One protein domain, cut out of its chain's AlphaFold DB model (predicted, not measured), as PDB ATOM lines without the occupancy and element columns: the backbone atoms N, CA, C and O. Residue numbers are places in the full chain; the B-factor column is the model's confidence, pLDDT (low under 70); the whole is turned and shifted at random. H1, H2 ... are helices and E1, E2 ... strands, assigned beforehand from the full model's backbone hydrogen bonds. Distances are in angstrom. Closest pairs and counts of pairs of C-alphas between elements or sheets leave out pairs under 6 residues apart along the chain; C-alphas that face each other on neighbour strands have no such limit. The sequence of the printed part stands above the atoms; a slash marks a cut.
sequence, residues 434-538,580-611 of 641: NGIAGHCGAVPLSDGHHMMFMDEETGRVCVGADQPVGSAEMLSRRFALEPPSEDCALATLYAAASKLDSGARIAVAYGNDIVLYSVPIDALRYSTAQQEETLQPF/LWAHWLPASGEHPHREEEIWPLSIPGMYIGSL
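This is residues 434 to 538 and 580 to 611 of the 641 residues of an uncharacterized protein of Friedmanniomyces endolithicus (UniProt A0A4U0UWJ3). Two strongly twisted sheets, E1 E2 E3 E4 E8 and E5 E6 E7 E9, stand partly face to face as a sandwich with their strands crossed, and E8 runs on into E9 from one sheet to the other. H1 packs over E3 and E4 of the larger sheet; the short helices H2 and H3 and their loops lie toward the same end of the long axis. The printed part has 137 residues, with nine named strands and three named helices in the order E1 E2 E3 E4 E5 E6 E7 H1 H2 H3 E8 E9, of the class mixed, helices and strands. The larger sheet is mixed and the smaller antiparallel; the whole is compact, with a radius of gyration of the C-alphas of 14.5 A, and spans 48 by 31 by 31 A.

E1, residues 439 to 444, E2, 450 to 455, E3, 461 to 466, and E4, 475 to 482, form a meander, each strand the antiparallel neighbour of the one before. N 443 and O 452 are 2.8 A apart, N 453 and O 462 2.9 A, and N 463 and O 479 2.8 A. E4 bends by 65 degrees at residue 478 and is parallel to edge strand E8, residues 601 to 604, with N 603 and O 480 2.8 A apart. E5, residues 491 to 496, E6, 504 to 510, and E7, 513 to 519, form a second meander, with N 495 and O 507 3.0 A apart and N 508 and O 515 2.9 A. E7 is antiparallel to edge strand E9, residues 606 to 610, with N 516 and O 606 2.8 A apart. In the sandwich, two sheets face to face, the facing parts are 9.8 A centre to centre and their strands stand at 39 degrees. H1, residues 521 to 531, makes two layers with the larger sheet, at a height of 9.4 A over it. It lies over E3 and only just over E4, where 3 of its C-alphas fall, and runs along the strands, at 21 degrees to E3 on the local plane. Its closest C-alphas to E3 are Gln 531 and Ala 465, 7.4 A apart. H2, residues 580 to 584, is close to H1 but not clearly touching, the closest C-alphas being Ala 582 and Ala 523 at 6.5 A. H3, residues 595 to 598, is likewise close to H2 but not clearly touching, with the C-alphas of Ile 598 and His 583 6.1 A apart. In H1 every O i to N i+4 pair is within hydrogen-bond range; in H2 0 of 1 is, beside 2 of 2 O i to N i+3 pairs, and H3 is too short for an O i to N i+4 pair.

E1 begins at C-alpha 439, (26.487, 75.929, 99.134), and E9 ends at C-alpha 610, (4.813, 87.068, 90.374). From first to last C-alpha E7 measures 19.5 A, E6 18.8 A, E4 18.2 A and H1 15.4 A.

The C-alphas of Pro 537 and Leu 611, the two farthest apart, are 48.1 A apart. Residues 539 to 579 are not printed, with 11.4 A between C-alphas 538 and 580. Of the links printed whole, none is long. The model's mean pLDDT over the printed part is 72.3, and 43 residues are under 70, among them 467 to 474 and 580 to 598.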
ATOM      1  N   ASN A 434      37.579  85.666  97.901       43.06
ATOM      2  CA  ASN A 434      36.384  86.124  97.179       43.06
ATOM      3  C   ASN A 434      35.724  85.080  96.236       43.06
ATOM      4  O   ASN A 434      34.684  85.372  95.654       43.06
ATOM      5  N   GLY A 435      36.269  83.863  96.093       45.16
ATOM      6  CA  GLY A 435      35.820  82.847  95.127       45.16
ATOM      7  C   GLY A 435      35.302  81.512  95.687       45.16
ATOM      8  O   GLY A 435      34.957  80.642  94.886       45.16
ATOM      9  N   ILE A 436      35.250  81.313  97.012       49.44
ATOM     10  CA  ILE A 436      34.901  80.020  97.641       49.44
ATOM     11  C   ILE A 436      33.616  80.155  98.469       49.44
ATOM     12  O   ILE A 436      33.573  80.974  99.382       49.44
ATOM     13  N   ALA A 437      32.600  79.328  98.187       52.03
ATOM     14  CA  ALA A 437      31.287  79.402  98.833       52.03
ATOM     15  C   ALA A 437      30.904  78.126  99.598       52.03
ATOM     16  O   ALA A 437      31.079  77.011  99.098       52.03
ATOM     17  N   GLY A 438      30.286  78.297 100.771       63.19
ATOM     18  CA  GLY A 438      29.349  77.300 101.293       63.19
ATOM     19  C   GLY A 438      28.105  77.278 100.401       63.19
ATOM     20  O   GLY A 438      27.644  78.336  99.975       63.19
ATOM     21  N   HIS A 439      27.595  76.089 100.077       69.88
ATOM     22  CA  HIS A 439      26.487  75.929  99.134       69.88
ATOM     23  C   HIS A 439      25.285  75.232  99.779       69.88
ATOM     24  O   HIS A 439      25.432  74.235 100.493       69.88
ATOM     25  N   CYS A 440      24.090  75.724  99.468       82.81
ATOM     26  CA  CYS A 440      22.822  75.052  99.734       82.81
ATOM     27  C   CYS A 440      21.956  75.013  98.463       82.81
ATOM     28  O   CYS A 440      22.146  75.799  97.532       82.81
ATOM     29  N   GLY A 441      21.052  74.037  98.394       85.69
ATOM     30  CA  GLY A 441      20.113  73.849  97.290       85.69
ATOM     31  C   GLY A 441      20.769  73.534  95.943       85.69
ATOM     32  O   GLY A 441      20.289  73.995  94.915       85.69
ATOM     33  N   ALA A 442      21.890  72.818  95.900       89.38
ATOM     34  CA  ALA A 442      22.658  72.683  94.667       89.38
ATOM     35  C   ALA A 442      21.903  71.908  93.564       89.38
ATOM     36  O   ALA A 442      21.520  70.755  93.762       89.38
ATOM     37  N   VAL A 443      21.750  72.516  92.383       90.38
ATOM     38  CA  VAL A 443      21.050  71.953  91.213       90.38
ATOM     39  C   VAL A 443      21.995  71.927  90.004       90.38
ATOM     40  O   VAL A 443      22.506  72.976  89.608       90.38
ATOM     41  N   PRO A 444      22.261  70.763  89.383       90.56
ATOM     42  CA  PRO A 444      23.176  70.676  88.247       90.56
ATOM     43  C   PRO A 444      22.583  71.279  86.967       90.56
ATOM     44  O   PRO A 444      21.399  71.104  86.677       90.56
ATOM     45  N   LEU A 445      23.437  71.899  86.150       89.81
ATOM     46  CA  LEU A 445      23.125  72.190  84.752       89.81
ATOM     47  C   LEU A 445      23.355  70.948  83.875       89.81
ATOM     48  O   LEU A 445      24.073  70.011  84.236       89.81
ATOM     49  N   SER A 446      22.745  70.941  82.691       86.56
ATOM     50  CA  SER A 446      22.793  69.807  81.757       86.56
ATOM     51  C   SER A 446      24.167  69.571  81.110       86.56
ATOM     52  O   SER A 446      24.387  68.511  80.521       86.56
ATOM     53  N   ASP A 447      25.098  70.523  81.222       82.44
ATOM     54  CA  ASP A 447      26.461  70.405  80.690       82.44
ATOM     55  C   ASP A 447      27.381  69.500  81.525       82.44
ATOM     56  O   ASP A 447      28.455  69.123  81.051       82.44
ATOM     57  N   GLY A 448      26.974  69.144  82.749       82.88
ATOM     58  CA  GLY A 448      27.748  68.324  83.682       82.88
ATOM     59  C   GLY A 448      28.931  69.039  84.351       82.88
ATOM     60  O   GLY A 448      29.622  68.419  85.167       82.88
ATOM     61  N   HIS A 449      29.168  70.313  84.042       82.75
ATOM     62  CA  HIS A 449      30.293  71.103  84.556       82.75
ATOM     63  C   HIS A 449      29.848  72.132  85.589       82.75
ATOM     64  O   HIS A 449      30.571  72.374  86.557       82.75
ATOM     65  N   HIS A 450      28.653  72.689  85.398       88.88
ATOM     66  CA  HIS A 450      28.144  73.787  86.200       88.88
ATOM     67  C   HIS A 450      26.976  73.377  87.087       88.88
ATOM     68  O   HIS A 450      26.195  72.474  86.774       88.88
ATOM     69  N   MET A 451      26.849  74.080  88.207       91.19
ATOM     70  CA  MET A 451      25.830  73.840  89.218       91.19
ATOM     71  C   MET A 451      25.324  75.173  89.742       91.19
ATOM     72  O   MET A 451      26.111  76.061  90.068       91.19
ATOM     73  N   MET A 452      24.010  75.309  89.828       92.56
ATOM     74  CA  MET A 452      23.377  76.385  90.567       92.56
ATOM     75  C   MET A 452      23.415  76.078  92.055       92.56
ATOM     76  O   MET A 452      23.200  74.934  92.439       92.56
ATOM     77  N   PHE A 453      23.631  77.083  92.887       90.94
ATOM     78  CA  PHE A 453      23.506  76.966  94.334       90.94
ATOM     79  C   PHE A 453      23.206  78.326  94.948       90.94
ATOM     80  O   PHE A 453      23.529  79.365  94.369       90.94
ATOM     81  N   MET A 454      22.622  78.330  96.138       88.19
ATOM     82  CA  MET A 454      22.574  79.524  96.961       88.19
ATOM     83  C   MET A 454      23.860  79.613  97.773       88.19
ATOM     84  O   MET A 454      24.263  78.670  98.459       88.19
ATOM     85  N   ASP A 455      24.522  80.751  97.638       83.38
ATOM     86  CA  ASP A 455      25.730  81.070  98.366       83.38
ATOM     87  C   ASP A 455      25.378  81.502  99.791       83.38
ATOM     88  O   ASP A 455      24.704  82.509  99.995       83.38
ATOM     89  N   GLU A 456      25.845  80.746 100.780       76.12
ATOM     90  CA  GLU A 456      25.539  81.000 102.192       76.12
ATOM     91  C   GLU A 456      26.149  82.302 102.717       76.12
ATOM     92  O   GLU A 456      25.652  82.858 103.694       76.12
ATOM     93  N   GLU A 457      27.220  82.792 102.086       72.81
ATOM     94  CA  GLU A 457      27.879  84.033 102.492       72.81
ATOM     95  C   GLU A 457      27.100  85.262 102.016       72.81
ATOM     96  O   GLU A 457      26.933  86.224 102.764       72.81
ATOM     97  N   THR A 458      26.617  85.233 100.772       74.44
ATOM     98  CA  THR A 458      25.968  86.389 100.136       74.44
ATOM     99  C   THR A 458      24.443  86.301 100.114       74.44
ATOM    100  O   THR A 458      23.783  87.303  99.847       74.44
ATOM    101  N   GLY A 459      23.867  85.118 100.355       76.56
ATOM    102  CA  GLY A 459      22.439  84.838 100.188       76.56
ATOM    103  C   GLY A 459      21.966  84.880  98.730       76.56
ATOM    104  O   GLY A 459      20.761  84.855  98.473       76.56
ATOM    105  N   ARG A 460      22.890  84.975  97.762       83.00
ATOM    106  CA  ARG A 460      22.579  85.099  96.332       83.00
ATOM    107  C   ARG A 460      22.637  83.744  95.643       83.00
ATOM    108  O   ARG A 460      23.431  82.875  96.000       83.00
ATOM    109  N   VAL A 461      21.826  83.587  94.602       90.25
ATOM    110  CA  VAL A 461      21.945  82.433  93.709       90.25
ATOM    111  C   VAL A 461      23.176  82.632  92.835       90.25
ATOM    112  O   VAL A 461      23.346  83.671  92.198       90.25
ATOM    113  N   CYS A 462      24.033  81.624  92.807       91.00
ATOM    114  CA  CYS A 462      25.234  81.588  91.999       91.00
ATOM    115  C   CYS A 462      25.202  80.378  91.069       91.00
ATOM    116  O   CYS A 462      24.594  79.350  91.365       91.00
ATOM    117  N   VAL A 463      25.905  80.487  89.946       90.94
ATOM    118  CA  VAL A 463      26.314  79.336  89.141       90.94
ATOM    119  C   VAL A 463      27.805  79.148  89.374       90.94
ATOM    120  O   VAL A 463      28.590  80.084  89.205       90.94
ATOM    121  N   GLY A 464      28.207  77.950  89.770       88.94
ATOM    122  CA  GLY A 464      29.611  77.607  89.954       88.94
ATOM    123  C   GLY A 464      30.016  76.347  89.225       88.94
ATOM    124  O   GLY A 464      29.192  75.675  88.609       88.94
ATOM    125  N   ALA A 465      31.308  76.060  89.294       83.38
ATOM    126  CA  ALA A 465      31.926  74.882  88.703       83.38
ATOM    127  C   ALA A 465      32.722  74.111  89.762       83.38
ATOM    128  O   ALA A 465      33.279  74.719  90.687       83.38
ATOM    129  N   ASP A 466      32.811  72.787  89.611       74.94
ATOM    130  CA  ASP A 466      33.628  71.960  90.507       74.94
ATOM    131  C   ASP A 466      35.098  72.397  90.433       74.94
ATOM    132  O   ASP A 466      35.660  72.527  89.341       74.94
ATOM    133  N   GLN A 467      35.743  72.567  91.584       60.59
ATOM    134  CA  GLN A 467      37.175  72.842  91.636       60.59
ATOM    135  C   GLN A 467      37.974  71.565  91.288       60.59
ATOM    136  O   GLN A 467      37.639  70.486  91.791       60.59
ATOM    137  N   PRO A 468      39.020  71.628  90.440       42.28
ATOM    138  CA  PRO A 468      39.910  70.489  90.257       42.28
ATOM    139  C   PRO A 468      40.680  70.205  91.561       42.28
ATOM    140  O   PRO A 468      41.337  71.075  92.116       42.28
ATOM    141  N   VAL A 469      40.542  68.963  92.042       34.94
ATOM    142  CA  VAL A 469      41.366  68.241  93.034       34.94
ATOM    143  C   VAL A 469      41.692  68.982  94.348       34.94
ATOM    144  O   VAL A 469      42.649  69.741  94.444       34.94
ATOM    145  N   GLY A 470      40.981  68.628  95.431       34.25
ATOM    146  CA  GLY A 470      41.463  68.834  96.812       34.25
ATOM    147  C   GLY A 470      40.426  69.286  97.846       34.25
ATOM    148  O   GLY A 470      40.657  69.114  99.042       34.25
ATOM    149  N   SER A 471      39.274  69.803  97.422       43.91
ATOM    150  CA  SER A 471      38.211  70.310  98.304       43.91
ATOM    151  C   SER A 471      36.856  69.725  97.884       43.91
ATOM    152  O   SER A 471      36.113  70.293  97.095       43.91
ATOM    153  N   ALA A 472      36.509  68.556  98.426       43.56
ATOM    154  CA  ALA A 472      35.287  67.822  98.067       43.56
ATOM    155  C   ALA A 472      33.958  68.564  98.363       43.56
ATOM    156  O   ALA A 472      32.895  68.037  98.053       43.56
ATOM    157  N   GLU A 473      34.004  69.761  98.955       50.12
ATOM    158  CA  GLU A 473      32.826  70.537  99.364       50.12
ATOM    159  C   GLU A 473      32.721  71.918  98.684       50.12
ATOM    160  O   GLU A 473      31.776  72.652  98.965       50.12
ATOM    161  N   MET A 474      33.668  72.311  97.821       62.84
ATOM    162  CA  MET A 474      33.777  73.710  97.386       62.84
ATOM    163  C   MET A 474      33.516  73.892  95.890       62.84
ATOM    164  O   MET A 474      34.256  73.407  95.035       62.84
ATOM    165  N   LEU A 475      32.446  74.633  95.591       73.31
ATOM    166  CA  LEU A 475      32.122  75.113  94.251       73.31
ATOM    167  C   LEU A 475      32.800  76.470  94.036       73.31
ATOM    168  O   LEU A 475      32.686  77.372  94.869       73.31
ATOM    169  N   SER A 476      33.492  76.617  92.906       78.81
ATOM    170  CA  SER A 476      34.050  77.909  92.494       78.81
ATOM    171  C   SER A 476      32.927  78.811  91.982       78.81
ATOM    172  O   SER A 476      32.189  78.416  91.076       78.81
ATOM    173  N   ARG A 477      32.764  80.010  92.559       82.88
ATOM    174  CA  ARG A 477      31.761  80.984  92.090       82.88
ATOM    175  C   ARG A 477      32.155  81.465  90.691       82.88
ATOM    176  O   ARG A 477      33.219  82.054  90.533       82.88
ATOM    177  N   ARG A 478      31.311  81.230  89.681       83.44
ATOM    178  CA  ARG A 478      31.538  81.703  88.301       83.44
ATOM    179  C   ARG A 478      30.579  82.824  87.937       83.44
ATOM    180  O   ARG A 478      30.994  83.841  87.406       83.44
ATOM    181  N   PHE A 479      29.311  82.693  88.292       85.75
ATOM    182  CA  PHE A 479      28.305  83.707  88.005       85.75
ATOM    183  C   PHE A 479      27.520  84.014  89.270       85.75
ATOM    184  O   PHE A 479      27.066  83.087  89.937       85.75
ATOM    185  N   ALA A 480      27.348  85.294  89.580       86.69
ATOM    186  CA  ALA A 480      26.484  85.765  90.654       86.69
ATOM    187  C   ALA A 480      25.217  86.359  90.031       86.69
ATOM    188  O   ALA A 480      25.297  87.287  89.227       86.69
ATOM    189  N   LEU A 481      24.048  85.814  90.369       87.38
ATOM    190  CA  LEU A 481      22.774  86.322  89.865       87.38
ATOM    191  C   LEU A 481      22.338  87.500  90.740       87.38
ATOM    192  O   LEU A 481      22.080  87.339  91.937       87.38
ATOM    193  N   GLU A 482      22.316  88.693  90.152       83.38
ATOM    194  CA  GLU A 482      22.000  89.917  90.883       83.38
ATOM    195  C   GLU A 482      20.489  90.086  91.032       83.38
ATOM    196  O   GLU A 482      19.799  90.174  90.010       83.38
ATOM    197  N   PRO A 483      19.969  90.173  92.273       80.75
ATOM    198  CA  PRO A 483      18.552  90.418  92.481       80.75
ATOM    199  C   PRO A 483      18.151  91.756  91.837       80.75
ATOM    200  O   PRO A 483      18.955  92.688  91.789       80.75
ATOM    201  N   PRO A 484      16.902  91.889  91.360       75.56
ATOM    202  CA  PRO A 484      16.448  93.085  90.646       75.56
ATOM    203  C   PRO A 484      16.447  94.357  91.512       75.56
ATOM    204  O   PRO A 484      16.448  95.463  90.979       75.56
ATOM    205  N   SER A 485      16.432  94.214  92.838       75.12
ATOM    206  CA  SER A 485      16.592  95.306  93.800       75.12
ATOM    207  C   SER A 485      17.335  94.813  95.043       75.12
ATOM    208  O   SER A 485      17.299  93.623  95.355       75.12
ATOM    209  N   GLU A 486      18.006  95.718  95.758       70.69
ATOM    210  CA  GLU A 486      18.714  95.371  97.001       70.69
ATOM    211  C   GLU A 486      17.757  95.006  98.147       70.69
ATOM    212  O   GLU A 486      18.112  94.204  99.004       70.69
ATOM    213  N   ASP A 487      16.525  95.524  98.112       73.31
ATOM    214  CA  ASP A 487      15.461  95.238  99.086       73.31
ATOM    215  C   ASP A 487      14.646  93.973  98.741       73.31
ATOM    216  O   ASP A 487      13.632  93.680  99.377       73.31
ATOM    217  N   CYS A 488      15.049  93.231  97.703       75.25
ATOM    218  CA  CYS A 488      14.345  92.033  97.263       75.25
ATOM    219  C   CYS A 488      14.424  90.929  98.332       75.25
ATOM    220  O   CYS A 488      15.432  90.779  99.027       75.25
ATOM    221  N   ALA A 489      13.359  90.132  98.456       81.38
ATOM    222  CA  ALA A 489      13.360  88.967  99.338       81.38
ATOM    223  C   ALA A 489      14.506  88.007  98.973       81.38
ATOM    224  O   ALA A 489      14.992  88.010  97.847       81.38
ATOM    225  N   LEU A 490      14.933  87.153  99.908       83.50
ATOM    226  CA  LEU A 490      15.922  86.120  99.592       83.50
ATOM    227  C   LEU A 490      15.367  85.149  98.547       83.50
ATOM    228  O   LEU A 490      14.165  84.870  98.509       83.50
ATOM    229  N   ALA A 491      16.261  84.621  97.712       86.75
ATOM    230  CA  ALA A 491      15.886  83.586  96.764       86.75
ATOM    231  C   ALA A 491      15.354  82.363  97.522       86.75
ATOM    232  O   ALA A 491      15.931  81.954  98.527       86.75
ATOM    233  N   THR A 492      14.263  81.778  97.048       84.19
ATOM    234  CA  THR A 492      13.642  80.593  97.662       84.19
ATOM    235  C   THR A 492      13.731  79.377  96.756       84.19
ATOM    236  O   THR A 492      13.942  78.267  97.237       84.19
ATOM    237  N   LEU A 493      13.597  79.579  95.445       89.25
ATOM    238  CA  LEU A 493      13.581  78.527  94.434       89.25
ATOM    239  C   LEU A 493      14.305  78.993  93.180       89.25
ATOM    240  O   LEU A 493      14.302  80.179  92.848       89.25
ATOM    241  N   TYR A 494      14.863  78.047  92.440       94.00
ATOM    242  CA  TYR A 494      15.395  78.311  91.115       94.00
ATOM    243  C   TYR A 494      15.400  77.062  90.245       94.00
ATOM    244  O   TYR A 494      15.491  75.938  90.735       94.00
ATOM    245  N   ALA A 495      15.317  77.278  88.939       94.00
ATOM    246  CA  ALA A 495      15.405  76.232  87.934       94.00
ATOM    247  C   ALA A 495      16.132  76.753  86.694       94.00
ATOM    248  O   ALA A 495      16.071  77.942  86.372       94.00
ATOM    249  N   ALA A 496      16.791  75.849  85.977       93.56
ATOM    250  CA  ALA A 496      17.448  76.144  84.714       93.56
ATOM    251  C   ALA A 496      16.862  75.300  83.585       93.56
ATOM    252  O   ALA A 496      16.399  74.180  83.801       93.56
ATOM    253  N   ALA A 497      16.926  75.829  82.368       89.81
ATOM    254  CA  ALA A 497      16.579  75.067  81.183       89.81
ATOM    255  C   ALA A 497      17.602  73.961  80.899       89.81
ATOM    256  O   ALA A 497      18.810  74.165  81.031       89.81
ATOM    257  N   SER A 498      17.133  72.812  80.396       86.31
ATOM    258  CA  SER A 498      18.041  71.747  79.938       86.31
ATOM    259  C   SER A 498      18.852  72.135  78.711       86.31
ATOM    260  O   SER A 498      19.992  71.702  78.567       86.31
ATOM    261  N   LYS A 499      18.255  72.865  77.766       82.25
ATOM    262  CA  LYS A 499      18.952  73.231  76.531       82.25
ATOM    263  C   LYS A 499      19.792  74.471  76.792       82.25
ATOM    264  O   LYS A 499      19.259  75.515  77.152       82.25
ATOM    265  N   LEU A 500      21.096  74.338  76.578       81.06
ATOM    266  CA  LEU A 500      22.082  75.398  76.800       81.06
ATOM    267  C   LEU A 500      22.613  75.985  75.482       81.06
ATOM    268  O   LEU A 500      23.599  76.712  75.491       81.06
ATOM    269  N   ASP A 501      21.981  75.685  74.340       68.44
ATOM    270  CA  ASP A 501      22.489  76.043  73.003       68.44
ATOM    271  C   ASP A 501      22.728  77.555  72.837       68.44
ATOM    272  O   ASP A 501      23.685  77.968  72.185       68.44
ATOM    273  N   SER A 502      21.888  78.375  73.482       64.19
ATOM    274  CA  SER A 502      21.974  79.847  73.509       64.19
ATOM    275  C   SER A 502      22.408  80.406  74.876       64.19
ATOM    276  O   SER A 502      22.173  81.581  75.183       64.19
ATOM    277  N   GLY A 503      23.017  79.564  75.712       73.62
ATOM    278  CA  GLY A 503      23.424  79.873  77.083       73.62
ATOM    279  C   GLY A 503      22.447  79.327  78.124       73.62
ATOM    280  O   GLY A 503      21.426  78.735  77.771       73.62
ATOM    281  N   ALA A 504      22.744  79.522  79.410       85.81
ATOM    282  CA  ALA A 504      21.826  79.104  80.466       85.81
ATOM    283  C   ALA A 504      20.680  80.110  80.602       85.81
ATOM    284  O   ALA A 504      20.890  81.327  80.634       85.81
ATOM    285  N   ARG A 505      19.458  79.583  80.681       89.75
ATOM    286  CA  ARG A 505      18.244  80.326  81.030       89.75
ATOM    287  C   ARG A 505      17.803  79.857  82.396       89.75
ATOM    288  O   ARG A 505      17.595  78.659  82.585       89.75
ATOM    289  N   ILE A 506      17.740  80.789  83.333       94.00
ATOM    290  CA  ILE A 506      17.592  80.492  84.751       94.00
ATOM    291  C   ILE A 506      16.453  81.333  85.308       94.00
ATOM    292  O   ILE A 506      16.517  82.554  85.241       94.00
ATOM    293  N   ALA A 507      15.442  80.697  85.886       94.75
ATOM    294  CA  ALA A 507      14.402  81.381  86.641       94.75
ATOM    295  C   ALA A 507      14.708  81.279  88.138       94.75
ATOM    296  O   ALA A 507      15.074  80.206  88.619       94.75
ATOM    297  N   VAL A 508      14.543  82.382  88.864       94.56
ATOM    298  CA  VAL A 508      14.698  82.457  90.320       94.56
ATOM    299  C   VAL A 508      13.455  83.106  90.915       94.56
ATOM    300  O   VAL A 508      12.996  84.131  90.410       94.56
ATOM    301  N   ALA A 509      12.930  82.519  91.988       92.56
ATOM    302  CA  ALA A 509      11.891  83.117  92.811       92.56
ATOM    303  C   ALA A 509      12.530  83.845  93.999       92.56
ATOM    304  O   ALA A 509      13.243  83.227  94.793       92.56
ATOM    305  N   TYR A 510      12.252  85.137  94.130       90.56
ATOM    306  CA  TYR A 510      12.589  85.955  95.290       90.56
ATOM    307  C   TYR A 510      11.293  86.290  96.030       90.56
ATOM    308  O   TYR A 510      10.562  87.214  95.672       90.56
ATOM    309  N   GLY A 511      10.955  85.489  97.042       88.12
ATOM    310  CA  GLY A 511       9.617  85.527  97.632       88.12
ATOM    311  C   GLY A 511       8.555  85.143  96.597       88.12
ATOM    312  O   GLY A 511       8.538  84.001  96.143       88.12
ATOM    313  N   ASN A 512       7.697  86.096  96.225       89.94
ATOM    314  CA  ASN A 512       6.655  85.904  95.209       89.94
ATOM    315  C   ASN A 512       7.093  86.349  93.805       89.94
ATOM    316  O   ASN A 512       6.417  86.030  92.830       89.94
ATOM    317  N   ASP A 513       8.196  87.091  93.685       91.00
ATOM    318  CA  ASP A 513       8.643  87.658  92.416       91.00
ATOM    319  C   ASP A 513       9.500  86.660  91.642       91.00
ATOM    320  O   ASP A 513      10.441  86.076  92.182       91.00
ATOM    321  N   ILE A 514       9.200  86.484  90.358       91.88
ATOM    322  CA  ILE A 514       9.917  85.583  89.460       91.88
ATOM    323  C   ILE A 514      10.784  86.402  88.504       91.88
ATOM    324  O   ILE A 514      10.316  87.298  87.791       91.88
ATOM    325  N   VAL A 515      12.072  86.067  88.481       89.44
ATOM    326  CA  VAL A 515      13.107  86.770  87.721       89.44
ATOM    327  C   VAL A 515      13.829  85.786  86.807       89.44
ATOM    328  O   VAL A 515      14.287  84.732  87.248       89.44
ATOM    329  N   LEU A 516      13.952  86.140  85.528       89.56
ATOM    330  CA  LEU A 516      14.666  85.381  84.507       89.56
ATOM    331  C   LEU A 516      16.074  85.948  84.292       89.56
ATOM    332  O   LEU A 516      16.259  87.135  84.027       89.56
ATOM    333  N   TYR A 517      17.070  85.076  84.328       86.31
ATOM    334  CA  TYR A 517      18.470  85.365  84.060       86.31
ATOM    335  C   TYR A 517      18.930  84.647  82.796       86.31
ATOM    336  O   TYR A 517      18.525  83.519  82.502       86.31
ATOM    337  N   SER A 518      19.830  85.305  82.068       81.88
ATOM    338  CA  SER A 518      20.480  84.749  80.884       81.88
ATOM    339  C   SER A 518      21.988  84.783  81.057       81.88
ATOM    340  O   SER A 518      22.592  85.852  81.000       81.88
ATOM    341  N   VAL A 519      22.585  83.605  81.246       80.56
ATOM    342  CA  VAL A 519      24.041  83.434  81.243       80.56
ATOM    343  C   VAL A 519      24.481  83.129  79.809       80.56
ATOM    344  O   VAL A 519      24.016  82.136  79.240       80.56
ATOM    345  N   PRO A 520      25.352  83.949  79.204       71.56
ATOM    346  CA  PRO A 520      25.829  83.729  77.842       71.56
ATOM    347  C   PRO A 520      26.579  82.392  77.657       71.56
ATOM    348  O   PRO A 520      27.241  81.890  78.568       71.56
ATOM    349  N   ILE A 521      26.457  81.782  76.471       67.94
ATOM    350  CA  ILE A 521      27.039  80.455  76.171       67.94
ATOM    351  C   ILE A 521      28.567  80.465  76.106       67.94
ATOM    352  O   ILE A 521      29.231  79.505  76.489       67.94
ATOM    353  N   ASP A 522      29.131  81.553  75.615       62.47
ATOM    354  CA  ASP A 522      30.557  81.845  75.613       62.47
ATOM    355  C   ASP A 522      31.112  81.920  77.047       62.47
ATOM    356  O   ASP A 522      32.181  81.368  77.307       62.47
ATOM    357  N   ALA A 523      30.356  82.483  77.996       72.00
ATOM    358  CA  ALA A 523      30.718  82.528  79.419       72.00
ATOM    359  C   ALA A 523      30.871  81.130  80.018       72.00
ATOM    360  O   ALA A 523      31.875  80.809  80.656       72.00
ATOM    361  N   LEU A 524      29.856  80.292  79.791       74.81
ATOM    362  CA  LEU A 524      29.845  78.909  80.261       74.81
ATOM    363  C   LEU A 524      31.011  78.130  79.655       74.81
ATOM    364  O   LEU A 524      31.731  77.441  80.371       74.81
ATOM    365  N   ARG A 525      31.254  78.292  78.349       72.75
ATOM    366  CA  ARG A 525      32.380  77.643  77.668       72.75
ATOM    367  C   ARG A 525      33.731  78.080  78.222       72.75
ATOM    368  O   ARG A 525      34.602  77.227  78.357       72.75
ATOM    369  N   TYR A 526      33.908  79.360  78.562       71.94
ATOM    370  CA  TYR A 526      35.149  79.825  79.183       71.94
ATOM    371  C   TYR A 526      35.383  79.164  80.538       71.94
ATOM    372  O   TYR A 526      36.460  78.629  80.788       71.94
ATOM    373  N   SER A 527      34.351  79.145  81.384       77.56
ATOM    374  CA  SER A 527      34.416  78.501  82.695       77.56
ATOM    375  C   SER A 527      34.758  77.008  82.580       77.56
ATOM    376  O   SER A 527      35.628  76.528  83.308       77.56
ATOM    377  N   THR A 528      34.156  76.289  81.622       77.12
ATOM    378  CA  THR A 528      34.510  74.889  81.332       77.12
ATOM    379  C   THR A 528      35.962  74.754  80.878       77.12
ATOM    380  O   THR A 528      36.692  73.936  81.426       77.12
ATOM    381  N   ALA A 529      36.412  75.573  79.923       70.75
ATOM    382  CA  ALA A 529      37.780  75.502  79.412       70.75
ATOM    383  C   ALA A 529      38.823  75.753  80.514       70.75
ATOM    384  O   ALA A 529      39.835  75.055  80.581       70.75
ATOM    385  N   GLN A 530      38.545  76.702  81.415       72.38
ATOM    386  CA  GLN A 530      39.377  76.964  82.588       72.38
ATOM    387  C   GLN A 530      39.384  75.788  83.564       72.38
ATOM    388  O   GLN A 530      40.436  75.425  84.078       72.38
ATOM    389  N   GLN A 531      38.220  75.192  83.827       73.88
ATOM    390  CA  GLN A 531      38.096  74.040  84.719       73.88
ATOM    391  C   GLN A 531      38.839  72.806  84.190       73.88
ATOM    392  O   GLN A 531      39.371  72.027  84.976       73.88
ATOM    393  N   GLU A 532      38.862  72.622  82.872       71.56
ATOM    394  CA  GLU A 532      39.575  71.532  82.202       71.56
ATOM    395  C   GLU A 532      41.067  71.836  81.974       71.56
ATOM    396  O   GLU A 532      41.759  71.016  81.378       71.56
ATOM    397  N   GLU A 533      41.561  73.003  82.409       68.19
ATOM    398  CA  GLU A 533      42.937  73.472  82.171       68.19
ATOM    399  C   GLU A 533      43.325  73.452  80.677       68.19
ATOM    400  O   GLU A 533      44.480  73.266  80.300       68.19
ATOM    401  N   THR A 534      42.343  73.663  79.796       60.34
ATOM    402  CA  THR A 534      42.542  73.690  78.335       60.34
ATOM    403  C   THR A 534      42.862  75.089  77.807       60.34
ATOM    404  O   THR A 534      43.112  75.263  76.612       60.34
ATOM    405  N   LEU A 535      42.886  76.096  78.687       54.84
ATOM    406  CA  LEU A 535      43.316  77.451  78.353       54.84
ATOM    407  C   LEU A 535      44.823  77.476  78.051       54.84
ATOM    408  O   LEU A 535      45.628  76.964  78.823       54.84
ATOM    409  N   GLN A 536      45.219  78.093  76.933       45.28
ATOM    410  CA  GLN A 536      46.635  78.280  76.597       45.28
ATOM    411  C   GLN A 536      47.167  79.655  77.048       45.28
ATOM    412  O   GLN A 536      46.437  80.638  76.913       45.28
ATOM    413  N   PRO A 537      48.448  79.768  77.469       40.50
ATOM    414  CA  PRO A 537      49.037  81.020  77.960       40.50
ATOM    415  C   PRO A 537      48.977  82.207  76.972       40.50
ATOM    416  O   PRO A 537      49.149  82.059  75.749       40.50
ATOM    417  N   PHE A 538      48.758  83.403  77.527       43.28
ATOM    418  CA  PHE A 538      48.633  84.708  76.860       43.28
ATOM    419  C   PHE A 538      49.980  85.455  76.719       43.28
ATOM    420  O   PHE A 538      50.174  86.510  77.308       43.28
ATOM    421  N   LEU A 580      37.732  87.569  74.744       39.84
ATOM    422  CA  LEU A 580      38.111  88.896  75.241       39.84
ATOM    423  C   LEU A 580      36.998  89.545  76.077       39.84
ATOM    424  O   LEU A 580      37.289  90.126  77.111       39.84
ATOM    425  N   TRP A 581      35.727  89.386  75.699       45.03
ATOM    426  CA  TRP A 581      34.598  90.016  76.397       45.03
ATOM    427  C   TRP A 581      34.390  89.494  77.836       45.03
ATOM    428  O   TRP A 581      33.856  90.231  78.662       45.03
ATOM    429  N   ALA A 582      34.829  88.270  78.163       40.41
ATOM    430  CA  ALA A 582      34.715  87.704  79.513       40.41
ATOM    431  C   ALA A 582      35.594  88.456  80.531       40.41
ATOM    432  O   ALA A 582      35.220  88.584  81.690       40.41
ATOM    433  N   HIS A 583      36.707  89.044  80.079       39.66
ATOM    434  CA  HIS A 583      37.533  89.952  80.881       39.66
ATOM    435  C   HIS A 583      36.924  91.366  81.009       39.66
ATOM    436  O   HIS A 583      37.510  92.224  81.665       39.66
ATOM    437  N   TRP A 584      35.825  91.662  80.296       40.38
ATOM    438  CA  TRP A 584      35.258  93.014  80.139       40.38
ATOM    439  C   TRP A 584      33.902  93.171  80.851       40.38
ATOM    440  O   TRP A 584      33.316  94.254  80.822       40.38
ATOM    441  N   LEU A 585      33.400  92.108  81.492       41.19
ATOM    442  CA  LEU A 585      32.296  92.165  82.448       41.19
ATOM    443  C   LEU A 585      32.898  92.363  83.845       41.19
ATOM    444  O   LEU A 585      33.677  91.520  84.286       41.19
ATOM    445  N   PRO A 586      32.607  93.477  84.534       39.59
ATOM    446  CA  PRO A 586      33.265  93.777  85.793       39.59
ATOM    447  C   PRO A 586      32.836  92.777  86.873       39.59
ATOM    448  O   PRO A 586      31.682  92.777  87.300       39.59
ATOM    449  N   ALA A 587      33.786  91.987  87.374       43.00
ATOM    450  CA  ALA A 587      33.759  91.561  88.764       43.00
ATOM    451  C   ALA A 587      34.092  92.812  89.590       43.00
ATOM    452  O   ALA A 587      35.240  93.239  89.653       43.00
ATOM    453  N   SER A 588      33.064  93.481  90.119       41.91
ATOM    454  CA  SER A 588      33.207  94.586  91.081       41.91
ATOM    455  C   SER A 588      34.281  95.639  90.738       41.91
ATOM    456  O   SER A 588      35.281  95.750  91.432       41.91
ATOM    457  N   GLY A 589      34.068  96.443  89.692       38.62
ATOM    458  CA  GLY A 589      34.670  97.783  89.547       38.62
ATOM    459  C   GLY A 589      36.200  97.928  89.436       38.62
ATOM    460  O   GLY A 589      36.650  99.051  89.216       38.62
ATOM    461  N   GLU A 590      36.993  96.862  89.534       37.75
ATOM    462  CA  GLU A 590      38.459  96.900  89.437       37.75
ATOM    463  C   GLU A 590      38.974  95.969  88.329       37.75
ATOM    464  O   GLU A 590      38.340  94.977  87.971       37.75
ATOM    465  N   HIS A 591      40.119  96.318  87.736       38.09
ATOM    466  CA  HIS A 591      40.752  95.496  86.708       38.09
ATOM    467  C   HIS A 591      41.267  94.189  87.325       38.09
ATOM    468  O   HIS A 591      42.081  94.262  88.246       38.09
ATOM    469  N   PRO A 592      40.890  93.011  86.798       43.81
ATOM    470  CA  PRO A 592      41.508  91.767  87.225       43.81
ATOM    471  C   PRO A 592      42.985  91.789  86.812       43.81
ATOM    472  O   PRO A 592      43.324  91.863  85.628       43.81
ATOM    473  N   HIS A 593      43.882  91.749  87.793       39.00
ATOM    474  CA  HIS A 593      45.324  91.642  87.595       39.00
ATOM    475  C   HIS A 593      45.739  90.209  87.218       39.00
ATOM    476  O   HIS A 593      46.872  89.998  86.774       39.00
ATOM    477  N   ARG A 594      44.842  89.223  87.387       44.56
ATOM    478  CA  ARG A 594      45.040  87.800  87.052       44.56
ATOM    479  C   ARG A 594      43.786  87.170  86.435       44.56
ATOM    480  O   ARG A 594      42.671  87.548  86.768       44.56
ATOM    481  N   GLU A 595      43.962  86.147  85.593       47.88
ATOM    482  CA  GLU A 595      42.866  85.377  84.960       47.88
ATOM    483  C   GLU A 595      41.903  84.726  85.978       47.88
ATOM    484  O   GLU A 595      40.732  84.496  85.687       47.88
ATOM    485  N   GLU A 596      42.374  84.467  87.200       49.56
ATOM    486  CA  GLU A 596      41.577  83.935  88.313       49.56
ATOM    487  C   GLU A 596      40.620  84.971  88.935       49.56
ATOM    488  O   GLU A 596      39.663  84.582  89.599       49.56
ATOM    489  N   GLU A 597      40.842  86.271  88.704       54.47
ATOM    490  CA  GLU A 597      40.078  87.376  89.308       54.47
ATOM    491  C   GLU A 597      38.869  87.819  88.474       54.47
ATOM    492  O   GLU A 597      38.103  88.669  88.919       54.47
ATOM    493  N   ILE A 598      38.652  87.252  87.278       62.69
ATOM    494  CA  ILE A 598      37.478  87.618  86.464       62.69
ATOM    495  C   ILE A 598      36.160  87.108  87.066       62.69
ATOM    496  O   ILE A 598      35.080  87.499  86.637       62.69
ATOM    497  N   TRP A 599      36.249  86.174  88.009       73.00
ATOM    498  CA  TRP A 599      35.104  85.513  88.607       73.00
ATOM    499  C   TRP A 599      34.860  86.038  90.026       73.00
ATOM    500  O   TRP A 599      35.821  86.260  90.763       73.00
ATOM    501  N   PRO A 600      33.595  86.147  90.462       77.12
ATOM    502  CA  PRO A 600      32.374  85.847  89.711       77.12
ATOM    503  C   PRO A 600      31.916  87.000  88.801       77.12
ATOM    504  O   PRO A 600      32.037  88.171  89.150       77.12
ATOM    505  N   LEU A 601      31.297  86.655  87.668       73.31
ATOM    506  CA  LEU A 601      30.608  87.609  86.798       73.31
ATOM    507  C   LEU A 601      29.197  87.893  87.324       73.31
ATOM    508  O   LEU A 601      28.405  86.964  87.511       73.31
ATOM    509  N   SER A 602      28.856  89.168  87.510       74.38
ATOM    510  CA  SER A 602      27.492  89.580  87.852       74.38
ATOM    511  C   SER A 602      26.554  89.475  86.649       74.38
ATOM    512  O   SER A 602      26.821  90.041  85.587       74.38
ATOM    513  N   ILE A 603      25.428  88.782  86.820       75.44
ATOM    514  CA  ILE A 603      24.393  88.620  85.795       75.44
ATOM    515  C   ILE A 603      23.099  89.281  86.288       75.44
ATOM    516  O   ILE A 603      22.464  88.745  87.198       75.44
ATOM    517  N   PRO A 604      22.673  90.407  85.687       74.88
ATOM    518  CA  PRO A 604      21.425  91.060  86.059       74.88
ATOM    519  C   PRO A 604      20.208  90.301  85.525       74.88
ATOM    520  O   PRO A 604      20.198  89.827  84.378       74.88
ATOM    521  N   GLY A 605      19.171  90.223  86.355       75.81
ATOM    522  CA  GLY A 605      17.909  89.555  86.047       75.81
ATOM    523  C   GLY A 605      16.878  90.458  85.375       75.81
ATOM    524  O   GLY A 605      16.940  91.683  85.458       75.81
ATOM    525  N   MET A 606      15.909  89.837  84.708       78.88
ATOM    526  CA  MET A 606      14.709  90.470  84.166       78.88
ATOM    527  C   MET A 606      13.499  89.980  84.958       78.88
ATOM    528  O   MET A 606      13.238  88.781  85.005       78.88
ATOM    529  N   TYR A 607      12.755  90.890  85.577       83.12
ATOM    530  CA  TYR A 607      11.481  90.549  86.206       83.12
ATOM    531  C   TYR A 607      10.471  90.105  85.139       83.12
ATOM    532  O   TYR A 607      10.282  90.821  84.153       83.12
ATOM    533  N   ILE A 608       9.835  88.947  85.334       85.69
ATOM    534  CA  ILE A 608       8.871  88.388  84.369       85.69
ATOM    535  C   ILE A 608       7.445  88.273  84.922       85.69
ATOM    536  O   ILE A 608       6.495  88.261  84.142       85.69
ATOM    537  N   GLY A 609       7.276  88.231  86.245       86.31
ATOM    538  CA  GLY A 609       5.965  88.157  86.887       86.31
ATOM    539  C   GLY A 609       6.052  87.767  88.358       86.31
ATOM    540  O   GLY A 609       7.140  87.702  88.924       86.31
ATOM    541  N   SER A 610       4.904  87.490  88.974       90.56
ATOM    542  CA  SER A 610       4.813  87.068  90.374       90.56
ATOM    543  C   SER A 610       3.796  85.944  90.563       90.56
ATOM    544  O   SER A 610       2.782  85.918  89.866       90.56
ATOM    545  N   LEU A 611       4.037  85.068  91.537       89.75
ATOM    546  CA  LEU A 611       3.119  84.022  91.992       89.75
ATOM    547  C   LEU A 611       3.129  83.976  93.523       89.75
ATOM    548  O   LEU A 611       4.189  84.081  94.136       89.75
TER     549      LEU A 611